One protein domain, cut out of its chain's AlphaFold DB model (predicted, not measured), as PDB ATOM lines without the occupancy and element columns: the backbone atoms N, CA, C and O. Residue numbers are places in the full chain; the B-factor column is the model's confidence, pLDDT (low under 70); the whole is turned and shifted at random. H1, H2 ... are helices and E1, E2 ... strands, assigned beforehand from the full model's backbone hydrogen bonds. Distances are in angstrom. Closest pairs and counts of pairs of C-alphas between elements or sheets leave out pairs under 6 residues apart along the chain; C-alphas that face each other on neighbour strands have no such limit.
ATOM      1  N   ASP A  63      -7.967  18.293 -40.536       68.75
ATOM      2  CA  ASP A  63      -7.026  17.946 -39.468       68.75
ATOM      3  C   ASP A  63      -7.705  17.717 -38.108       68.75
ATOM      4  O   ASP A  63      -7.291  16.846 -37.339       68.75
ATOM      5  N   VAL A  64      -8.757  18.478 -37.780       80.44
ATOM      6  CA  VAL A  64      -9.450  18.355 -36.484       80.44
ATOM      7  C   VAL A  64     -10.359  17.128 -36.447       80.44
ATOM      8  O   VAL A  64     -10.385  16.424 -35.435       80.44
ATOM      9  N   ILE A  65     -11.091  16.866 -37.533       78.44
ATOM     10  CA  ILE A  65     -11.984  15.704 -37.635       78.44
ATOM     11  C   ILE A  65     -11.143  14.428 -37.705       78.44
ATOM     12  O   ILE A  65     -11.451  13.461 -37.012       78.44
ATOM     13  N   ASP A  66     -10.047  14.446 -38.460       80.12
ATOM     14  CA  ASP A  66      -9.109  13.332 -38.561       80.12
ATOM     15  C   ASP A  66      -8.427  13.049 -37.222       80.12
ATOM     16  O   ASP A  66      -8.490  11.920 -36.736       80.12
ATOM     17  N   SER A  67      -7.897  14.075 -36.546       84.56
ATOM     18  CA  SER A  67      -7.318  13.924 -35.200       84.56
ATOM     19  C   SER A  67      -8.334  13.385 -34.187       84.56
ATOM     20  O   SER A  67      -7.992  12.602 -33.295       84.56
ATOM     21  N   TRP A  68      -9.601  13.800 -34.281       84.50
ATOM     22  CA  TRP A  68     -10.652  13.262 -33.422       84.50
ATOM     23  C   TRP A  68     -10.953  11.798 -33.766       84.50
ATOM     24  O   TRP A  68     -11.005  10.960 -32.867       84.50
ATOM     25  N   ASN A  69     -11.073  11.469 -35.052       79.69
ATOM     26  CA  ASN A  69     -11.323  10.117 -35.552       79.69
ATOM     27  C   ASN A  69     -10.205   9.128 -35.188       79.69
ATOM     28  O   ASN A  69     -10.499   7.968 -34.899       79.69
ATOM     29  N   GLU A  70      -8.944   9.565 -35.171       78.94
ATOM     30  CA  GLU A  70      -7.799   8.759 -34.721       78.94
ATOM     31  C   GLU A  70      -7.942   8.317 -33.259       78.94
ATOM     32  O   GLU A  70      -7.565   7.201 -32.903       78.94
ATOM     33  N   ASN A  71      -8.524   9.178 -32.420       82.00
ATOM     34  CA  ASN A  71      -8.731   8.914 -30.997       82.00
ATOM     35  C   ASN A  71     -10.075   8.233 -30.685       82.00
ATOM     36  O   ASN A  71     -10.248   7.729 -29.578       82.00
ATOM     37  N   ASN A  72     -11.018   8.209 -31.633       74.06
ATOM     38  CA  ASN A  72     -12.387   7.709 -31.448       74.06
ATOM     39  C   ASN A  72     -12.752   6.726 -32.571       74.06
ATOM     40  O   ASN A  72     -13.684   6.937 -33.346       74.06
ATOM     41  N   THR A  73     -11.978   5.644 -32.688       69.75
ATOM     42  CA  THR A  73     -12.045   4.712 -33.826       69.75
ATOM     43  C   THR A  73     -13.376   3.966 -33.952       69.75
ATOM     44  O   THR A  73     -13.754   3.623 -35.072       69.75
ATOM     45  N   ALA A  74     -14.095   3.757 -32.845       67.06
ATOM     46  CA  ALA A  74     -15.427   3.153 -32.827       67.06
ATOM     47  C   ALA A  74     -16.548   4.132 -33.228       67.06
ATOM     48  O   ALA A  74     -17.618   3.703 -33.637       67.06
ATOM     49  N   ASN A  75     -16.302   5.444 -33.163       78.31
ATOM     50  CA  ASN A  75     -17.327   6.486 -33.291       78.31
ATOM     51  C   ASN A  75     -16.991   7.509 -34.376       78.31
ATOM     52  O   ASN A  75     -17.388   8.669 -34.298       78.31
ATOM     53  N   ARG A  76     -16.231   7.092 -35.389       75.62
ATOM     54  CA  ARG A  76     -15.687   7.988 -36.413       75.62
ATOM     55  C   ARG A  76     -16.776   8.763 -37.149       75.62
ATOM     56  O   ARG A  76     -17.809   8.218 -37.533       75.62
ATOM     57  N   ILE A  77     -16.485  10.023 -37.447       78.31
ATOM     58  CA  ILE A  77     -17.299  10.860 -38.320       78.31
ATOM     59  C   ILE A  77     -16.867  10.627 -39.764       78.31
ATOM     60  O   ILE A  77     -15.709  10.842 -40.123       78.31
ATOM     61  N   ALA A  78     -17.815  10.171 -40.580       72.94
ATOM     62  CA  ALA A  78     -17.601   9.891 -41.992       72.94
ATOM     63  C   ALA A  78     -17.519  11.151 -42.860       72.94
ATOM     64  O   ALA A  78     -18.025  12.209 -42.484       72.94
ATOM     65  N   LEU A  79     -16.934  11.009 -44.056       67.19
ATOM     66  CA  LEU A  79     -16.743  12.112 -45.005       67.19
ATOM     67  C   LEU A  79     -18.062  12.741 -45.451       67.19
ATOM     68  O   LEU A  79     -18.151  13.956 -45.638       67.19
ATOM     69  N   TYR A  80     -19.095  11.920 -45.623       66.75
ATOM     70  CA  TYR A  80     -20.454  12.389 -45.845       66.75
ATOM     71  C   TYR A  80     -21.493  11.383 -45.352       66.75
ATOM     72  O   TYR A  80     -21.210  10.200 -45.180       66.75
ATOM     73  N   TYR A  81     -22.710  11.876 -45.133       73.44
ATOM     74  CA  TYR A  81     -23.867  11.115 -44.681       73.44
ATOM     75  C   TYR A  81     -25.013  11.284 -45.665       73.44
ATOM     76  O   TYR A  81     -25.401  12.410 -45.976       73.44
ATOM     77  N   VAL A  82     -25.578  10.171 -46.126       69.31
ATOM     78  CA  VAL A  82     -26.740  10.145 -47.018       69.31
ATOM     79  C   VAL A  82     -27.985   9.830 -46.196       69.31
ATOM     80  O   VAL A  82     -28.162   8.715 -45.710       69.31
ATOM     81  N   CYS A  83     -28.853  10.820 -46.029       69.62
ATOM     82  CA  CYS A  83     -30.084  10.703 -45.261       69.62
ATOM     83  C   CYS A  83     -31.292  10.505 -46.192       69.62
ATOM     84  O   CYS A  83     -31.546  11.374 -47.035       69.62
ATOM     85  N   PRO A  84     -32.068   9.416 -46.048       64.38
ATOM     86  CA  PRO A  84     -33.314   9.250 -46.793       64.38
ATOM     87  C   PRO A  84     -34.360  10.272 -46.319       64.38
ATOM     88  O   PRO A  84     -34.364  10.664 -45.156       64.38
ATOM     89  N   HIS A  85     -35.261  10.717 -47.197       58.53
ATOM     90  CA  HIS A  85     -36.336  11.640 -46.822       58.53
ATOM     91  C   HIS A  85     -37.654  11.228 -47.496       58.53
ATOM     92  O   HIS A  85     -37.646  10.850 -48.662       58.53
ATOM     93  N   PRO A  86     -38.823  11.341 -46.838       46.81
ATOM     94  CA  PRO A  86     -40.078  10.860 -47.426       46.81
ATOM     95  C   PRO A  86     -40.540  11.675 -48.647       46.81
ATOM     96  O   PRO A  86     -41.386  11.227 -49.413       46.81
ATOM     97  N   ARG A  87     -40.002  12.889 -48.833       46.41
ATOM     98  CA  ARG A  87     -40.369  13.814 -49.929       46.41
ATOM     99  C   ARG A  87     -39.256  14.093 -50.946       46.41
ATOM    100  O   ARG A  87     -39.531  14.725 -51.955       46.41
ATOM    101  N   ASN A  88     -38.022  13.666 -50.667       45.41
ATOM    102  CA  ASN A  88     -36.844  13.880 -51.517       45.41
ATOM    103  C   ASN A  88     -36.072  12.566 -51.615       45.41
ATOM    104  O   ASN A  88     -36.018  11.830 -50.643       45.41
ATOM    105  N   ILE A  89     -35.417  12.315 -52.747       49.16
ATOM    106  CA  ILE A  89     -34.647  11.083 -52.968       49.16
ATOM    107  C   ILE A  89     -33.604  10.848 -51.853       49.16
ATOM    108  O   ILE A  89     -33.524   9.746 -51.316       49.16
ATOM    109  N   ALA A  90     -32.846  11.882 -51.466       58.06
ATOM    110  CA  ALA A  90     -31.966  11.896 -50.293       58.06
ATOM    111  C   ALA A  90     -31.489  13.330 -49.995       58.06
ATOM    112  O   ALA A  90     -31.510  14.190 -50.879       58.06
ATOM    113  N   THR A  91     -31.013  13.579 -48.775       67.44
ATOM    114  CA  THR A  91     -30.205  14.760 -48.424       67.44
ATOM    115  C   THR A  91     -28.817  14.302 -48.002       67.44
ATOM    116  O   THR A  91     -28.696  13.336 -47.254       67.44
ATOM    117  N   VAL A  92     -27.775  14.981 -48.483       68.31
ATOM    118  CA  VAL A  92     -26.382  14.630 -48.188       68.31
ATOM    119  C   VAL A  92     -25.740  15.717 -47.337       68.31
ATOM    120  O   VAL A  92     -25.808  16.895 -47.684       68.31
ATOM    121  N   PHE A  93     -25.100  15.310 -46.246       73.50
ATOM    122  CA  PHE A  93     -24.319  16.180 -45.367       73.50
ATOM    123  C   PHE A  93     -22.848  15.814 -45.468       73.50
ATOM    124  O   PHE A  93     -22.524  14.633 -45.459       73.50
ATOM    125  N   ASN A  94     -21.957  16.799 -45.548       72.25
ATOM    126  CA  ASN A  94     -20.521  16.547 -45.439       72.25
ATOM    127  C   ASN A  94     -20.094  16.421 -43.963       72.25
ATOM    128  O   ASN A  94     -20.842  16.802 -43.056       72.25
ATOM    129  N   ALA A  95     -18.884  15.910 -43.736       76.38
ATOM    130  CA  ALA A  95     -18.299  15.729 -42.408       76.38
ATOM    131  C   ALA A  95     -18.325  17.014 -41.579       76.38
ATOM    132  O   ALA A  95     -18.721  16.985 -40.419       76.38
ATOM    133  N   GLN A  96     -17.986  18.154 -42.187       78.19
ATOM    134  CA  GLN A  96     -17.937  19.431 -41.482       78.19
ATOM    135  C   GLN A  96     -19.298  19.873 -40.948       78.19
ATOM    136  O   GLN A  96     -19.389  20.297 -39.803       78.19
ATOM    137  N   ALA A  97     -20.370  19.749 -41.735       78.38
ATOM    138  CA  ALA A  97     -21.707  20.108 -41.267       78.38
ATOM    139  C   ALA A  97     -22.135  19.246 -40.071       78.38
ATOM    140  O   ALA A  97     -22.759  19.743 -39.131       78.38
ATOM    141  N   VAL A  98     -21.777  17.958 -40.093       83.12
ATOM    142  CA  VAL A  98     -22.024  17.028 -38.986       83.12
ATOM    143  C   VAL A  98     -21.173  17.391 -37.773       83.12
ATOM    144  O   VAL A  98     -21.711  17.491 -36.672       83.12
ATOM    145  N   TRP A  99     -19.881  17.653 -37.972       85.81
ATOM    146  CA  TRP A  99     -18.951  18.076 -36.928       85.81
ATOM    147  C   TRP A  99     -19.411  19.364 -36.244       85.81
ATOM    148  O   TRP A  99     -19.531  19.404 -35.024       85.81
ATOM    149  N   ASP A 100     -19.758  20.396 -37.013       84.38
ATOM    150  CA  ASP A 100     -20.220  21.677 -36.482       84.38
ATOM    151  C   ASP A 100     -21.502  21.526 -35.660       84.38
ATOM    152  O   ASP A 100     -21.643  22.153 -34.606       84.38
ATOM    153  N   ALA A 101     -22.447  20.702 -36.121       86.25
ATOM    154  CA  ALA A 101     -23.676  20.422 -35.385       86.25
ATOM    155  C   ALA A 101     -23.401  19.614 -34.106       86.25
ATOM    156  O   ALA A 101     -23.982  19.901 -33.059       86.25
ATOM    157  N   PHE A 102     -22.495  18.638 -34.167       90.31
ATOM    158  CA  PHE A 102     -22.077  17.828 -33.024       90.31
ATOM    159  C   PHE A 102     -21.369  18.671 -31.956       90.31
ATOM    160  O   PHE A 102     -21.745  18.639 -30.782       90.31
ATOM    161  N   MET A 103     -20.409  19.505 -32.353       90.19
ATOM    162  CA  MET A 103     -19.695  20.404 -31.444       90.19
ATOM    163  C   MET A 103     -20.623  21.453 -30.825       90.19
ATOM    164  O   MET A 103     -20.526  21.744 -29.635       90.19
ATOM    165  N   GLN A 104     -21.577  21.988 -31.594       87.06
ATOM    166  CA  GLN A 104     -22.597  22.882 -31.041       87.06
ATOM    167  C   GLN A 104     -23.513  22.160 -30.052       87.06
ATOM    168  O   GLN A 104     -23.776  22.682 -28.969       87.06
ATOM    169  N   GLY A 105     -23.989  20.962 -30.395       89.25
ATOM    170  CA  GLY A 105     -24.844  20.171 -29.518       89.25
ATOM    171  C   GLY A 105     -24.169  19.865 -28.182       89.25
ATOM    172  O   GLY A 105     -24.759  20.098 -27.127       89.25
ATOM    173  N   THR A 106     -22.918  19.410 -28.217       92.81
ATOM    174  CA  THR A 106     -22.134  19.087 -27.014       92.81
ATOM    175  C   THR A 106     -21.810  20.323 -26.174       92.81
ATOM    176  O   THR A 106     -21.860  20.261 -24.944       92.81
ATOM    177  N   ASP A 107     -21.566  21.477 -26.800       91.19
ATOM    178  CA  ASP A 107     -21.426  22.746 -26.083       91.19
ATOM    179  C   ASP A 107     -22.734  23.143 -25.377       91.19
ATOM    180  O   ASP A 107     -22.742  23.371 -24.166       91.19
ATOM    181  N   PHE A 108     -23.871  23.133 -26.085       89.00
ATOM    182  CA  PHE A 108     -25.177  23.444 -25.491       89.00
ATOM    183  C   PHE A 108     -25.579  22.468 -24.381       89.00
ATOM    184  O   PHE A 108     -26.235  22.877 -23.421       89.00
ATOM    185  N   GLN A 109     -25.146  21.207 -24.444       89.69
ATOM    186  CA  GLN A 109     -25.363  20.244 -23.364       89.69
ATOM    187  C   GLN A 109     -24.761  20.709 -22.031       89.69
ATOM    188  O   GLN A 109     -25.320  20.426 -20.968       89.69
ATOM    189  N   ARG A 110     -23.629  21.416 -22.078       90.81
ATOM    190  CA  ARG A 110     -22.915  21.907 -20.891       90.81
ATOM    191  C   ARG A 110     -23.519  23.196 -20.339       90.81
ATOM    192  O   ARG A 110     -23.247  23.549 -19.194       90.81
ATOM    193  N   ARG A 111     -24.346  23.888 -21.127       88.69
ATOM    194  CA  ARG A 111     -24.981  25.147 -20.725       88.69
ATOM    195  C   ARG A 111     -26.201  24.920 -19.822       88.69
ATOM    196  O   ARG A 111     -26.853  23.869 -19.928       88.69
ATOM    197  N   PRO A 112     -26.553  25.899 -18.967       87.50
ATOM    198  CA  PRO A 112     -27.834  25.937 -18.262       87.50
ATOM    199  C   PRO A 112     -29.029  25.776 -19.211       87.50
ATOM    200  O   PRO A 112     -28.968  26.162 -20.377       87.50
ATOM    201  N   PHE A 113     -30.125  25.185 -18.727       82.19
ATOM    202  CA  PHE A 113     -31.294  24.853 -19.555       82.19
ATOM    203  C   PHE A 113     -31.931  26.080 -20.231       82.19
ATOM    204  O   PHE A 113     -32.412  25.995 -21.353       82.19
ATOM    205  N   ASP A 114     -31.921  27.223 -19.559       81.31
ATOM    206  CA  ASP A 114     -32.444  28.508 -20.021       81.31
ATOM    207  C   ASP A 114     -31.573  29.191 -21.090       81.31
ATOM    208  O   ASP A 114     -32.060  30.054 -21.822       81.31
ATOM    209  N   GLU A 115     -30.317  28.766 -21.232       81.19
ATOM    210  CA  GLU A 115     -29.393  29.228 -22.276       81.19
ATOM    211  C   GLU A 115     -29.394  28.335 -23.523       81.19
ATOM    212  O   GLU A 115     -28.740  28.641 -24.528       81.19
ATOM    213  N   ARG A 116     -30.109  27.211 -23.462       82.56
ATOM    214  CA  ARG A 116     -30.184  26.246 -24.549       82.56
ATOM    215  C   ARG A 116     -31.204  26.663 -25.601       82.56
ATOM    216  O   ARG A 116     -32.214  27.304 -25.295       82.56
ATOM    217  N   PRO A 117     -30.967  26.293 -26.863       80.44
ATOM    218  CA  PRO A 117     -31.903  26.595 -27.919       80.44
ATOM    219  C   PRO A 117     -33.208  25.824 -27.733       80.44
ATOM    220  O   PRO A 117     -33.220  24.632 -27.435       80.44
ATOM    221  N   TYR A 118     -34.311  26.535 -27.933       78.12
ATOM    222  CA  TYR A 118     -35.655  26.036 -27.695       78.12
ATOM    223  C   TYR A 118     -36.527  26.237 -28.928       78.12
ATOM    224  O   TYR A 118     -36.547  27.326 -29.514       78.12
ATOM    225  N   TRP A 119     -37.291  25.210 -29.284       75.69
ATOM    226  CA  TRP A 119     -38.309  25.284 -30.318       75.69
ATOM    227  C   TRP A 119     -39.504  24.393 -29.966       75.69
ATOM    228  O   TRP A 119     -39.340  23.230 -29.627       75.69
ATOM    229  N   ASN A 120     -40.707  24.965 -30.037       73.62
ATOM    230  CA  ASN A 120     -41.995  24.296 -29.814       73.62
ATOM    231  C   ASN A 120     -42.068  23.299 -28.634       73.62
ATOM    232  O   ASN A 120     -42.500  22.166 -28.795       73.62
ATOM    233  N   GLY A 121     -41.649  23.715 -27.437       73.12
ATOM    234  CA  GLY A 121     -41.694  22.865 -26.238       73.12
ATOM    235  C   GLY A 121     -40.420  22.062 -25.989       73.12
ATOM    236  O   GLY A 121     -40.252  21.537 -24.893       73.12
ATOM    237  N   ILE A 122     -39.506  22.028 -26.959       76.38
ATOM    238  CA  ILE A 122     -38.309  21.189 -26.947       76.38
ATOM    239  C   ILE A 122     -37.078  22.061 -26.747       76.38
ATOM    240  O   ILE A 122     -36.874  23.038 -27.471       76.38
ATOM    241  N   THR A 123     -36.238  21.683 -25.789       83.50
ATOM    242  CA  THR A 123     -34.936  22.309 -25.548       83.50
ATOM    243  C   THR A 123     -33.841  21.374 -26.032       83.50
ATOM    244  O   THR A 123     -33.784  20.232 -25.592       83.50
ATOM    245  N   TYR A 124     -32.948  21.862 -26.887       85.88
ATOM    246  CA  TYR A 124     -31.874  21.055 -27.458       85.88
ATOM    247  C   TYR A 124     -30.510  21.343 -26.797       85.88
ATOM    248  O   TYR A 124     -30.273  22.461 -26.342       85.88
ATOM    249  N   PRO A 125     -29.575  20.379 -26.780       89.69
ATOM    250  CA  PRO A 125     -29.780  18.999 -27.197       89.69
ATOM    251  C   PRO A 125     -30.783  18.298 -26.289       89.69
ATOM    252  O   PRO A 125     -30.827  18.530 -25.078       89.69
ATOM    253  N   ASP A 126     -31.602  17.478 -26.921       85.19
ATOM    254  CA  ASP A 126     -32.756  16.850 -26.304       85.19
ATOM    255  C   ASP A 126     -32.527  15.347 -26.147       85.19
ATOM    256  O   ASP A 126     -31.668  14.781 -26.820       85.19
ATOM    257  N   TYR A 127     -33.252  14.705 -25.235       83.19
ATOM    258  CA  TYR A 127     -33.112  13.282 -24.954       83.19
ATOM    259  C   TYR A 127     -33.596  12.449 -26.138       83.19
ATOM    260  O   TYR A 127     -34.715  12.618 -26.616       83.19
ATOM    261  N   LEU A 128     -32.772  11.494 -26.565       76.31
ATOM    262  CA  LEU A 128     -33.203  10.449 -27.481       76.31
ATOM    263  C   LEU A 128     -33.410   9.165 -26.681       76.31
ATOM    264  O   LEU A 128     -32.465   8.625 -26.114       76.31
ATOM    265  N   TYR A 129     -34.648   8.683 -26.639       68.75
ATOM    266  CA  TYR A 129     -34.976   7.407 -26.019       68.75
ATOM    267  C   TYR A 129     -35.189   6.345 -27.096       68.75
ATOM    268  O   TYR A 129     -36.025   6.514 -27.985       68.75
ATOM    269  N   LEU A 130     -34.447   5.242 -27.000       64.62
ATOM    270  CA  LEU A 130     -34.545   4.097 -27.904       64.62
ATOM    271  C   LEU A 130     -35.166   2.908 -27.149       64.62
ATOM    272  O   LEU A 130     -34.434   2.037 -26.681       64.62
ATOM    273  N   PRO A 131     -36.509   2.830 -27.014       47.81
ATOM    274  CA  PRO A 131     -37.177   1.823 -26.181       47.81
ATOM    275  C   PRO A 131     -36.929   0.358 -26.577       47.81
ATOM    276  O   PRO A 131     -37.357  -0.528 -25.849       47.81
ATOM    277  N   ASN A 132     -36.267   0.090 -27.706       47.19
ATOM    278  CA  ASN A 132     -35.950  -1.247 -28.208       47.19
ATOM    279  C   ASN A 132     -34.596  -1.263 -28.949       47.19
ATOM    280  O   ASN A 132     -34.518  -1.748 -30.077       47.19
ATOM    281  N   TYR A 133     -33.526  -0.729 -28.350       42.88
ATOM    282  CA  TYR A 133     -32.188  -0.726 -28.971       42.88
ATOM    283  C   TYR A 133     -31.612  -2.137 -29.252       42.88
ATOM    284  O   TYR A 133     -30.655  -2.292 -29.995       42.88
ATOM    285  N   HIS A 134     -32.275  -3.209 -28.809       35.62
ATOM    286  CA  HIS A 134     -31.985  -4.572 -29.271       35.62
ATOM    287  C   HIS A 134     -32.333  -4.844 -30.752       35.62
ATOM    288  O   HIS A 134     -32.266  -5.999 -31.178       35.62
ATOM    289  N   ALA A 135     -32.710  -3.836 -31.550       40.94
ATOM    290  CA  ALA A 135     -32.721  -3.990 -33.000       40.94
ATOM    291  C   ALA A 135     -31.265  -4.201 -33.472       40.94
ATOM    292  O   ALA A 135     -30.439  -3.311 -33.291       40.94
ATOM    293  N   PRO A 136     -30.925  -5.350 -34.075       37.06
ATOM    294  CA  PRO A 136     -29.543  -5.819 -34.261       37.06
ATOM    295  C   PRO A 136     -28.699  -5.036 -35.296       37.06
ATOM    296  O   PRO A 136     -27.772  -5.601 -35.867       37.06
ATOM    297  N   ILE A 137     -29.041  -3.782 -35.615       48.09
ATOM    298  CA  ILE A 137     -28.646  -3.126 -36.875       48.09
ATOM    299  C   ILE A 137     -27.884  -1.805 -36.678       48.09
ATOM    300  O   ILE A 137     -27.138  -1.416 -37.577       48.09
ATOM    301  N   VAL A 138     -28.025  -1.118 -35.541       53.31
ATOM    302  CA  VAL A 138     -27.330   0.160 -35.303       53.31
ATOM    303  C   VAL A 138     -26.195  -0.064 -34.324       53.31
ATOM    304  O   VAL A 138     -26.434  -0.486 -33.200       53.31
ATOM    305  N   ASP A 139     -24.978   0.194 -34.784       62.84
ATOM    306  CA  ASP A 139     -23.782   0.217 -33.954       62.84
ATOM    307  C   ASP A 139     -23.572   1.658 -33.480       62.84
ATOM    308  O   ASP A 139     -23.406   2.557 -34.302       62.84
ATOM    309  N   LEU A 140     -23.667   1.887 -32.171       69.62
ATOM    310  CA  LEU A 140     -23.407   3.194 -31.561       69.62
ATOM    311  C   LEU A 140     -21.938   3.341 -31.134       69.62
ATOM    312  O   LEU A 140     -21.599   4.339 -30.496       69.62
ATOM    313  N   GLY A 141     -21.073   2.368 -31.439       72.88
ATOM    314  CA  GLY A 141     -19.694   2.328 -30.966       72.88
ATOM    315  C   GLY A 141     -19.627   2.362 -29.437       72.88
ATOM    316  O   GLY A 141     -20.313   1.603 -28.754       72.88
ATOM    317  N   ASP A 142     -18.829   3.283 -28.903       77.88
ATOM    318  CA  ASP A 142     -18.647   3.506 -27.466       77.88
ATOM    319  C   ASP A 142     -19.674   4.487 -26.860       77.88
ATOM    320  O   ASP A 142     -19.568   4.838 -25.682       77.88
ATOM    321  N   ALA A 143     -20.654   4.973 -27.633       80.50
ATOM    322  CA  ALA A 143     -21.666   5.897 -27.122       80.50
ATOM    323  C   ALA A 143     -22.688   5.174 -26.225       80.50
ATOM    324  O   ALA A 143     -23.217   4.122 -26.585       80.50
ATOM    325  N   ASP A 144     -23.012   5.765 -25.071       82.44
ATOM    326  CA  ASP A 144     -23.976   5.185 -24.129       82.44
ATOM    327  C   ASP A 144     -25.423   5.281 -24.656       82.44
ATOM    328  O   ASP A 144     -26.038   6.354 -24.681       82.44
ATOM    329  N   GLU A 145     -25.989   4.127 -25.023       73.38
ATOM    330  CA  GLU A 145     -27.354   3.965 -25.543       73.38
ATOM    331  C   GLU A 145     -28.450   4.510 -24.607       73.38
ATOM    332  O   GLU A 145     -29.515   4.924 -25.072       73.38
ATOM    333  N   PHE A 146     -28.204   4.560 -23.293       78.94
ATOM    334  CA  PHE A 146     -29.176   5.038 -22.305       78.94
ATOM    335  C   PHE A 146     -29.117   6.549 -22.091       78.94
ATOM    336  O   PHE A 146     -29.993   7.124 -21.435       78.94
ATOM    337  N   GLN A 147     -28.084   7.203 -22.617       87.38
ATOM    338  CA  GLN A 147     -27.808   8.614 -22.375       87.38
ATOM    339  C   GLN A 147     -27.706   9.421 -23.667       87.38
ATOM    340  O   GLN A 147     -27.115  10.502 -23.686       87.38
ATOM    341  N   LEU A 148     -28.349   8.947 -24.731       84.62
ATOM    342  CA  LEU A 148     -28.341   9.627 -26.013       84.62
ATOM    343  C   LEU A 148     -29.033  10.993 -25.968       84.62
ATOM    344  O   LEU A 148     -29.994  11.271 -25.233       84.62
ATOM    345  N   ARG A 149     -28.501  11.865 -26.809       88.75
ATOM    346  CA  ARG A 149     -28.932  13.217 -27.087       88.75
ATOM    347  C   ARG A 149     -28.987  13.427 -28.584       88.75
ATOM    348  O   ARG A 149     -28.181  12.882 -29.331       88.75
ATOM    349  N   MET A 150     -29.923  14.258 -29.015       88.62
ATOM    350  CA  MET A 150     -30.039  14.678 -30.402       88.62
ATOM    351  C   MET A 150     -29.961  16.194 -30.524       88.62
ATOM    352  O   MET A 150     -30.520  16.939 -29.710       88.62
ATOM    353  N   PHE A 151     -29.288  16.657 -31.573       89.69
ATOM    354  CA  PHE A 151     -29.194  18.072 -31.909       89.69
ATOM    355  C   PHE A 151     -29.479  18.300 -33.398       89.69
ATOM    356  O   PHE A 151     -29.116  17.455 -34.216       89.69
ATOM    357  N   PRO A 152     -30.148  19.401 -33.784       87.56
ATOM    358  CA  PRO A 152     -30.511  19.640 -35.175       87.56
ATOM    359  C   PRO A 152     -29.313  19.733 -36.121       87.56
ATOM    360  O   PRO A 152     -28.358  20.462 -35.865       87.56
ATOM    361  N   LEU A 153     -29.419  19.033 -37.248       82.94
ATOM    362  CA  LEU A 153     -28.521  19.123 -38.394       82.94
ATOM    363  C   LEU A 153     -29.304  19.768 -39.541       82.94
ATOM    364  O   LEU A 153     -30.244  19.179 -40.068       82.94
ATOM    365  N   ASN A 154     -28.981  21.005 -39.910       72.06
ATOM    366  CA  ASN A 154     -29.754  21.730 -40.920       72.06
ATOM    367  C   ASN A 154     -28.981  21.800 -42.248       72.06
ATOM    368  O   ASN A 154     -27.851  22.289 -42.249       72.06
ATOM    369  N   PRO A 155     -29.565  21.370 -43.385       54.41
ATOM    370  CA  PRO A 155     -28.907  21.469 -44.691       54.41
ATOM    371  C   PRO A 155     -28.805  22.913 -45.212       54.41
ATOM    372  O   PRO A 155     -28.099  23.170 -46.185       54.41
ATOM    373  N   GLN A 156     -29.511  23.872 -44.604       52.16
ATOM    374  CA  GLN A 156     -29.514  25.263 -45.048       52.16
ATOM    375  C   GLN A 156     -28.430  26.087 -44.338       52.16
ATOM    376  O   GLN A 156     -28.535  26.398 -43.153       52.16
ATOM    377  N   VAL A 157     -27.425  26.529 -45.103       44.16
ATOM    378  CA  VAL A 157     -26.383  27.481 -44.656       44.16
ATOM    379  C   VAL A 157     -27.001  28.831 -44.252       44.16
ATOM    380  O   VAL A 157     -26.556  29.489 -43.310       44.16
ATOM    381  N   ALA A 158     -28.079  29.239 -44.927       38.56
ATOM    382  CA  ALA A 158     -28.835  30.442 -44.597       38.56
ATOM    383  C   ALA A 158     -29.799  30.169 -43.428       38.56
ATOM    384  O   ALA A 158     -30.979  29.899 -43.627       38.56
ATOM    385  N   GLY A 159     -29.287  30.255 -42.200       47.03
ATOM    386  CA  GLY A 159     -30.083  30.054 -40.984       47.03
ATOM    387  C   GLY A 159     -29.775  28.761 -40.237       47.03
ATOM    388  O   GLY A 159     -30.704  28.145 -39.714       47.03
ATOM    389  N   ALA A 160     -28.489  28.388 -40.164       57.97
ATOM    390  CA  ALA A 160     -27.986  27.327 -39.293       57.97
ATOM    391  C   ALA A 160     -28.675  27.388 -37.925       57.97
ATOM    392  O   ALA A 160     -28.792  28.464 -37.333       57.97
ATOM    393  N   TRP A 161     -29.184  26.250 -37.462       62.00
ATOM    394  CA  TRP A 161     -29.871  26.143 -36.182       62.00
ATOM    395  C   TRP A 161     -28.833  25.887 -35.081       62.00
ATOM    396  O   TRP A 161     -27.932  25.083 -35.303       62.00
ATOM    397  N   PRO A 162     -28.920  26.553 -33.918       58.53
ATOM    398  CA  PRO A 162     -29.937  27.529 -33.510       58.53
ATOM    399  C   PRO A 162     -29.645  28.964 -33.983       58.53
ATOM    400  O   PRO A 162     -30.436  29.889 -33.765       58.53
ATOM    401  N   GLY A 163     -28.525  29.159 -34.672       58.03
ATOM    402  CA  GLY A 163     -28.000  30.461 -35.055       58.03
ATOM    403  C   GLY A 163     -27.229  31.082 -33.889       58.03
ATOM    404  O   GLY A 163     -26.805  30.360 -32.988       58.03
ATOM    405  N   PRO A 164     -27.027  32.411 -33.867       54.91
ATOM    406  CA  PRO A 164     -26.274  33.060 -32.799       54.91
ATOM    407  C   PRO A 164     -26.918  32.823 -31.420       54.91
ATOM    408  O   PRO A 164     -28.149  32.897 -31.315       54.91
ATOM    409  N   PRO A 165     -26.120  32.588 -30.360       52.94
ATOM    410  CA  PRO A 165     -26.620  32.416 -28.997       52.94
ATOM    411  C   PRO A 165     -27.560  33.549 -28.544       52.94
ATOM    412  O   PRO A 165     -27.351  34.713 -28.885       52.94
ATOM    413  N   GLY A 166     -28.586  33.215 -27.751       49.19
ATOM    414  CA  GLY A 166     -29.496  34.192 -27.131       49.19
ATOM    415  C   GLY A 166     -30.708  34.625 -27.971       49.19
ATOM    416  O   GLY A 166     -31.478  35.477 -27.527       49.19
ATOM    417  N   GLN A 167     -30.928  34.050 -29.160       55.72
ATOM    418  CA  GLN A 167     -32.098  34.354 -29.996       55.72
ATOM    419  C   GLN A 167     -33.114  33.203 -30.017       55.72
ATOM    420  O   GLN A 167     -32.799  32.087 -30.422       55.72
ATOM    421  N   ARG A 168     -34.377  33.484 -29.657       54.25
ATOM    422  CA  ARG A 168     -35.496  32.551 -29.881       54.25
ATOM    423  C   ARG A 168     -35.806  32.484 -31.378       54.25
ATOM    424  O   ARG A 168     -36.204  33.490 -31.970       54.25
ATOM    425  N   ARG A 169     -35.642  31.314 -32.003       60.50
ATOM    426  CA  ARG A 169     -35.923  31.122 -33.434       60.50
ATOM    427  C   ARG A 169     -37.393  30.800 -33.683       60.50
ATOM    428  O   ARG A 169     -38.013  30.034 -32.954       60.50
ATOM    429  N   ARG A 170     -37.929  31.379 -34.763       58.03
ATOM    430  CA  ARG A 170     -39.240  31.023 -35.335       58.03
ATOM    431  C   ARG A 170     -39.137  29.888 -36.359       58.03
ATOM    432  O   ARG A 170     -40.146  29.266 -36.670       58.03
ATOM    433  N   THR A 171     -37.937  29.637 -36.882       61.59
ATOM    434  CA  THR A 171     -37.687  28.610 -37.896       61.59
ATOM    435  C   THR A 171     -37.564  27.236 -37.234       61.59
ATOM    436  O   THR A 171     -36.845  27.129 -36.235       61.59
ATOM    437  N   PRO A 172     -38.243  26.204 -37.763       70.81
ATOM    438  CA  PRO A 172     -38.132  24.844 -37.251       70.81
ATOM    439  C   PRO A 172     -36.700  24.293 -37.368       70.81
ATOM    440  O   PRO A 172     -35.961  24.701 -38.267       70.81
ATOM    441  N   PRO A 173     -36.310  23.353 -36.487       73.44
ATOM    442  CA  PRO A 173     -34.989  22.717 -36.492       73.44
ATOM    443  C   PRO A 173     -34.734  21.799 -37.704       73.44
ATOM    444  O   PRO A 173     -33.625  21.300 -37.865       73.44
ATOM    445  N   GLY A 174     -35.735  21.572 -38.560       77.31
ATOM    446  CA  GLY A 174     -35.679  20.578 -39.636       77.31
ATOM    447  C   GLY A 174     -35.789  19.150 -39.100       77.31
ATOM    448  O   GLY A 174     -36.031  18.953 -37.907       77.31
ATOM    449  N   ASP A 175     -35.577  18.163 -39.968       76.12
ATOM    450  CA  ASP A 175     -35.837  16.747 -39.654       76.12
ATOM    451  C   ASP A 175     -34.566  15.953 -39.319       76.12
ATOM    452  O   ASP A 175     -34.632  14.920 -38.660       76.12
ATOM    453  N   TYR A 176     -33.392  16.444 -39.724       81.00
ATOM    454  CA  TYR A 176     -32.121  15.746 -39.519       81.00
ATOM    455  C   TYR A 176     -31.497  16.089 -38.167       81.00
ATOM    456  O   TYR A 176     -31.626  17.204 -37.647       81.00
ATOM    457  N   ARG A 177     -30.815  15.117 -37.575       86.50
ATOM    458  CA  ARG A 177     -30.228  15.181 -36.242       86.50
ATOM    459  C   ARG A 177     -28.831  14.585 -36.267       86.50
ATOM    460  O   ARG A 177     -28.632  13.523 -36.847       86.50
ATOM    461  N   VAL A 178     -27.897  15.227 -35.579       89.88
ATOM    462  CA  VAL A 178     -26.722  14.525 -35.050       89.88
ATOM    463  C   VAL A 178     -27.101  13.895 -33.716       89.88
ATOM    464  O   VAL A 178     -27.865  14.491 -32.949       89.88
ATOM    465  N   VAL A 179     -26.589  12.699 -33.448       89.38
ATOM    466  CA  VAL A 179     -26.837  11.944 -32.219       89.38
ATOM    467  C   VAL A 179     -25.510  11.722 -31.501       89.38
ATOM    468  O   VAL A 179     -24.503  11.412 -32.135       89.38
ATOM    469  N   PHE A 180     -25.502  11.915 -30.188       89.94
ATOM    470  CA  PHE A 180     -24.336  11.734 -29.321       89.94
ATOM    471  C   PHE A 180     -24.783  11.422 -27.892       89.94
ATOM    472  O   PHE A 180     -25.933  11.673 -27.554       89.94
ATOM    473  N   ASP A 181     -23.918  10.879 -27.044       89.88
ATOM    474  CA  ASP A 181     -24.253  10.611 -25.639       89.88
ATOM    475  C   ASP A 181     -23.920  11.794 -24.708       89.88
ATOM    476  O   ASP A 181     -23.301  12.790 -25.098       89.88
ATOM    477  N   THR A 182     -24.276  11.697 -23.424       92.81
ATOM    478  CA  THR A 182     -23.928  12.753 -22.461       92.81
ATOM    479  C   THR A 182     -22.435  12.884 -22.159       92.81
ATOM    480  O   THR A 182     -22.024  13.902 -21.598       92.81
ATOM    481  N   ASN A 183     -21.606  11.918 -22.550       92.75
ATOM    482  CA  ASN A 183     -20.149  12.012 -22.460       92.75
ATOM    483  C   ASN A 183     -19.538  12.748 -23.662       92.75
ATOM    484  O   ASN A 183     -18.334  13.005 -23.673       92.75
ATOM    485  N   ASN A 184     -20.372  13.211 -24.599       93.06
ATOM    486  CA  ASN A 184     -19.975  13.806 -25.873       93.06
ATOM    487  C   ASN A 184     -19.320  12.785 -26.813       93.06
ATOM    488  O   ASN A 184     -18.425  13.150 -27.572       93.06
ATOM    489  N   MET A 185     -19.746  11.524 -26.765       88.50
ATOM    490  CA  MET A 185     -19.383  10.520 -27.756       88.50
ATOM    491  C   MET A 185     -20.356  10.591 -28.932       88.50
ATOM    492  O   MET A 185     -21.570  10.511 -28.741       88.50
ATOM    493  N   PHE A 186     -19.838  10.772 -30.145       86.69
ATOM    494  CA  PHE A 186     -20.657  10.823 -31.356       86.69
ATOM    495  C   PHE A 186     -21.266   9.451 -31.651       86.69
ATOM    496  O   PHE A 186     -20.550   8.464 -31.655       86.69
ATOM    497  N   ALA A 187     -22.561   9.376 -31.938       84.50
ATOM    498  CA  ALA A 187     -23.246   8.109 -32.199       84.50
ATOM    499  C   ALA A 187     -23.715   7.961 -33.657       84.50
ATOM    500  O   ALA A 187     -23.950   6.852 -34.121       84.50
ATOM    501  N   GLY A 188     -23.864   9.068 -34.394       84.25
ATOM    502  CA  GLY A 188     -24.219   9.049 -35.812       84.25
ATOM    503  C   GLY A 188     -25.151  10.187 -36.221       84.25
ATOM    504  O   GLY A 188     -25.349  11.168 -35.499       84.25
ATOM    505  N   VAL A 189     -25.736  10.050 -37.409       84.00
ATOM    506  CA  VAL A 189     -26.701  11.005 -37.967       84.00
ATOM    507  C   VAL A 189     -28.002  10.277 -38.247       84.00
ATOM    508  O   VAL A 189     -27.998   9.166 -38.772       84.00
ATOM    509  N   ALA A 190     -29.116  10.916 -37.926       79.50
ATOM    510  CA  ALA A 190     -30.436  10.359 -38.133       79.50
ATOM    511  C   ALA A 190     -31.417  11.402 -38.670       79.50
ATOM    512  O   ALA A 190     -31.182  12.607 -38.616       79.50
ATOM    513  N   VAL A 191     -32.537  10.929 -39.192       76.25
ATOM    514  CA  VAL A 191     -33.641  11.736 -39.701       76.25
ATOM    515  C   VAL A 191     -34.933  11.292 -39.035       76.25
ATOM    516  O   VAL A 191     -35.208  10.098 -38.894       76.25
ATOM    517  N   ILE A 192     -35.718  12.271 -38.606       73.31
ATOM    518  CA  ILE A 192     -37.047  12.061 -38.049       73.31
ATOM    519  C   ILE A 192     -38.032  11.978 -39.217       73.31
ATOM    520  O   ILE A 192     -38.215  12.931 -39.969       73.31
ATOM    521  N   PHE A 193     -38.659  10.819 -39.383       62.91
ATOM    522  CA  PHE A 193     -39.734  10.591 -40.336       62.91
ATOM    523  C   PHE A 193     -41.076  10.821 -39.649       62.91
ATOM    524  O   PHE A 193     -41.440  10.103 -38.718       62.91
ATOM    525  N   THR A 194     -41.831  11.796 -40.152       54.12
ATOM    526  CA  THR A 194     -43.177  12.125 -39.681       54.12
ATOM    527  C   THR A 194     -44.181  11.905 -40.819       54.12
ATOM    528  O   THR A 194     -43.909  12.234 -41.977       54.12
ATOM    529  N   GLY A 195     -45.346  11.314 -40.523       48.34
ATOM    530  CA  GLY A 195     -46.469  11.275 -41.473       48.34
ATOM    531  C   GLY A 195     -46.981   9.911 -41.947       48.34
ATOM    532  O   GLY A 195     -47.813   9.895 -42.852       48.34
ATOM    533  N   GLU A 196     -46.577   8.784 -41.353       48.91
ATOM    534  CA  GLU A 196     -47.265   7.503 -41.589       48.91
ATOM    535  C   GLU A 196     -48.504   7.376 -40.676       48.91
ATOM    536  O   GLU A 196     -48.370   7.368 -39.445       48.91
ATOM    537  N   PRO A 197     -49.728   7.281 -41.236       39.91
ATOM    538  CA  PRO A 197     -50.943   7.167 -40.436       39.91
ATOM    539  C   PRO A 197     -50.902   5.939 -39.519       39.91
ATOM    540  O   PRO A 197     -50.779   4.810 -39.985       39.91
ATOM    541  N   GLY A 198     -51.051   6.158 -38.210       43.91
ATOM    542  CA  GLY A 198     -51.153   5.086 -37.211       43.91
ATOM    543  C   GLY A 198     -49.824   4.522 -36.700       43.91
ATOM    544  O   GLY A 198     -49.854   3.591 -35.900       43.91
ATOM    545  N   VAL A 199     -48.683   5.078 -37.123       48.28
ATOM    546  CA  VAL A 199     -47.351   4.527 -36.822       48.28
ATOM    547  C   VAL A 199     -46.473   5.473 -35.984       48.28
ATOM    548  O   VAL A 199     -45.429   5.067 -35.501       48.28
ATOM    549  N   GLY A 200     -46.901   6.710 -35.722       50.88
ATOM    550  CA  GLY A 200     -46.079   7.677 -34.980       50.88
ATOM    551  C   GLY A 200     -44.830   8.110 -35.757       50.88
ATOM    552  O   GLY A 200     -44.610   7.697 -36.897       50.88
ATOM    553  N   GLU A 201     -44.034   9.001 -35.170       54.72
ATOM    554  CA  GLU A 201     -42.741   9.377 -35.746       54.72
ATOM    555  C   GLU A 201     -41.746   8.208 -35.648       54.72
ATOM    556  O   GLU A 201     -41.827   7.375 -34.744       54.72
ATOM    557  N   ARG A 202     -40.827   8.128 -36.614       62.69
ATOM    558  CA  ARG A 202     -39.764   7.117 -36.677       62.69
ATOM    559  C   ARG A 202     -38.417   7.803 -36.814       62.69
ATOM    560  O   ARG A 202     -38.310   8.810 -37.508       62.69
ATOM    561  N   LEU A 203     -37.377   7.220 -36.228       66.38
ATOM    562  CA  LEU A 203     -36.007   7.668 -36.443       66.38
ATOM    563  C   LEU A 203     -35.317   6.716 -37.425       66.38
ATOM    564  O   LEU A 203     -35.278   5.505 -37.207       66.38
ATOM    565  N   VAL A 204     -34.773   7.260 -38.509       71.50
ATOM    566  CA  VAL A 204     -34.020   6.494 -39.511       71.50
ATOM    567  C   VAL A 204     -32.583   6.989 -39.522       71.50
ATOM    568  O   VAL A 204     -32.344   8.190 -39.618       71.50
ATOM    569  N   TRP A 205     -31.619   6.082 -39.414       73.12
ATOM    570  CA  TRP A 205     -30.204   6.442 -39.456       73.12
ATOM    571  C   TRP A 205     -29.766   6.753 -40.885       73.12
ATOM    572  O   TRP A 205     -30.182   6.097 -41.841       73.12
ATOM    573  N   CYS A 206     -28.943   7.783 -41.029       74.06
ATOM    574  CA  CYS A 206     -28.324   8.142 -42.294       74.06
ATOM    575  C   CYS A 206     -27.108   7.255 -42.559       74.06
ATOM    576  O   CYS A 206     -26.438   6.823 -41.626       74.06
ATOM    577  N   TYR A 207     -26.784   7.046 -43.833       69.06
ATOM    578  CA  TYR A 207     -25.660   6.214 -44.254       69.06
ATOM    579  C   TYR A 207     -24.337   7.014 -44.271       69.06
ATOM    580  O   TYR A 207     -24.202   7.877 -45.141       69.06
ATOM    581  N   PRO A 208     -23.370   6.776 -43.360       66.81
ATOM    582  CA  PRO A 208     -22.004   7.265 -43.430       66.81
ATOM    583  C   PRO A 208     -21.262   6.649 -44.614       66.81
ATOM    584  O   PRO A 208     -21.358   5.456 -44.898       66.81
ATOM    585  N   MET A 209     -20.460   7.478 -45.266       61.19
ATOM    586  CA  MET A 209     -19.635   7.110 -46.405       61.19
ATOM    587  C   MET A 209     -18.194   7.544 -46.125       61.19
ATOM    588  O   MET A 209     -17.913   8.734 -45.976       61.19
ATOM    589  N   MET A 210     -17.292   6.565 -46.017       58.19
ATOM    590  CA  MET A 210     -15.844   6.773 -45.897       58.19
ATOM    591  C   MET A 210     -15.205   6.844 -47.294       58.19
ATOM    592  O   MET A 210     -15.817   6.422 -48.280       58.19
TER     593      MET A 210
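What this domain is: This is residues 63 to 210 of the 254 residues of an uncharacterized protein of Hypoxylon sp. CI-4A (UniProt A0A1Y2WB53). A strongly twisted four-strand sheet has helix H2 packed over one face and the small sheet E2 E1 E7 partly face to face with it, a sandwich of two sheets. H1 lies off at one end, and two long stretches without named elements, residues 111 to 147 and 153 to 175, loop outside the strands. The 148 printed residues run H1 E1 E2 H2 E3 E4 E5 E6 E7, mixed in class, with under half in named elements; both sheets, E3 E4 E5 E6 and E2 E1 E7, are antiparallel. The whole is compact, radius of gyration of the C-alphas 14.8 A, spanning 39 by 37 by 29 A.

How they stand to each other: E3 (148 to 152), E4 (176 to 181), E5 (186 to 193) and E6 (202 to 205) form a meander, each strand the antiparallel neighbour of the one before: N 149 and O 180 are 2.7 A apart, N 177 and O 190 2.7 A, N 191 and O 204 2.8 A. H2 (95 to 110) is on this sheet, two layers, at a height of 8.3 A; its closest C-alphas to E3 are Gly 105 and Phe 151, 5.4 A. E1 (80 to 85) has E2 (88 to 94) and E7 (207 to 209) as antiparallel neighbours, with N 83 and O 91 2.8 A apart, N 82 and O 207 2.9 A. The closest C-alphas of E1 and E5 are Cys 83 and Val 191, 6.7 A. H1 (63 to 71) is close to H2 but not clearly touching, C-alphas 65 and 99 being 7.4 A apart. O i to N i+4 pairs within hydrogen-bond range number 4 of 5 in H1, 11 of 12 in H2.

Where its parts are: H1 begins at C-alpha 63 (-7.026, 17.946, -39.468); E7 ends at C-alpha 209 (-19.635, 7.110, -46.405). H2 is 22.9 A long, E5 21.1 A, E2 17.6 A.

The domain as a whole: The C-alphas of Asp 63 and Gly 198, the farthest apart, are 46.0 A apart. The printed part has no cut. The links H2 to E3 and E3 to E4 are long. Mean pLDDT of the printed part is 71.5, with 60 residues under 70, among them 129 to 140 and 155 to 171.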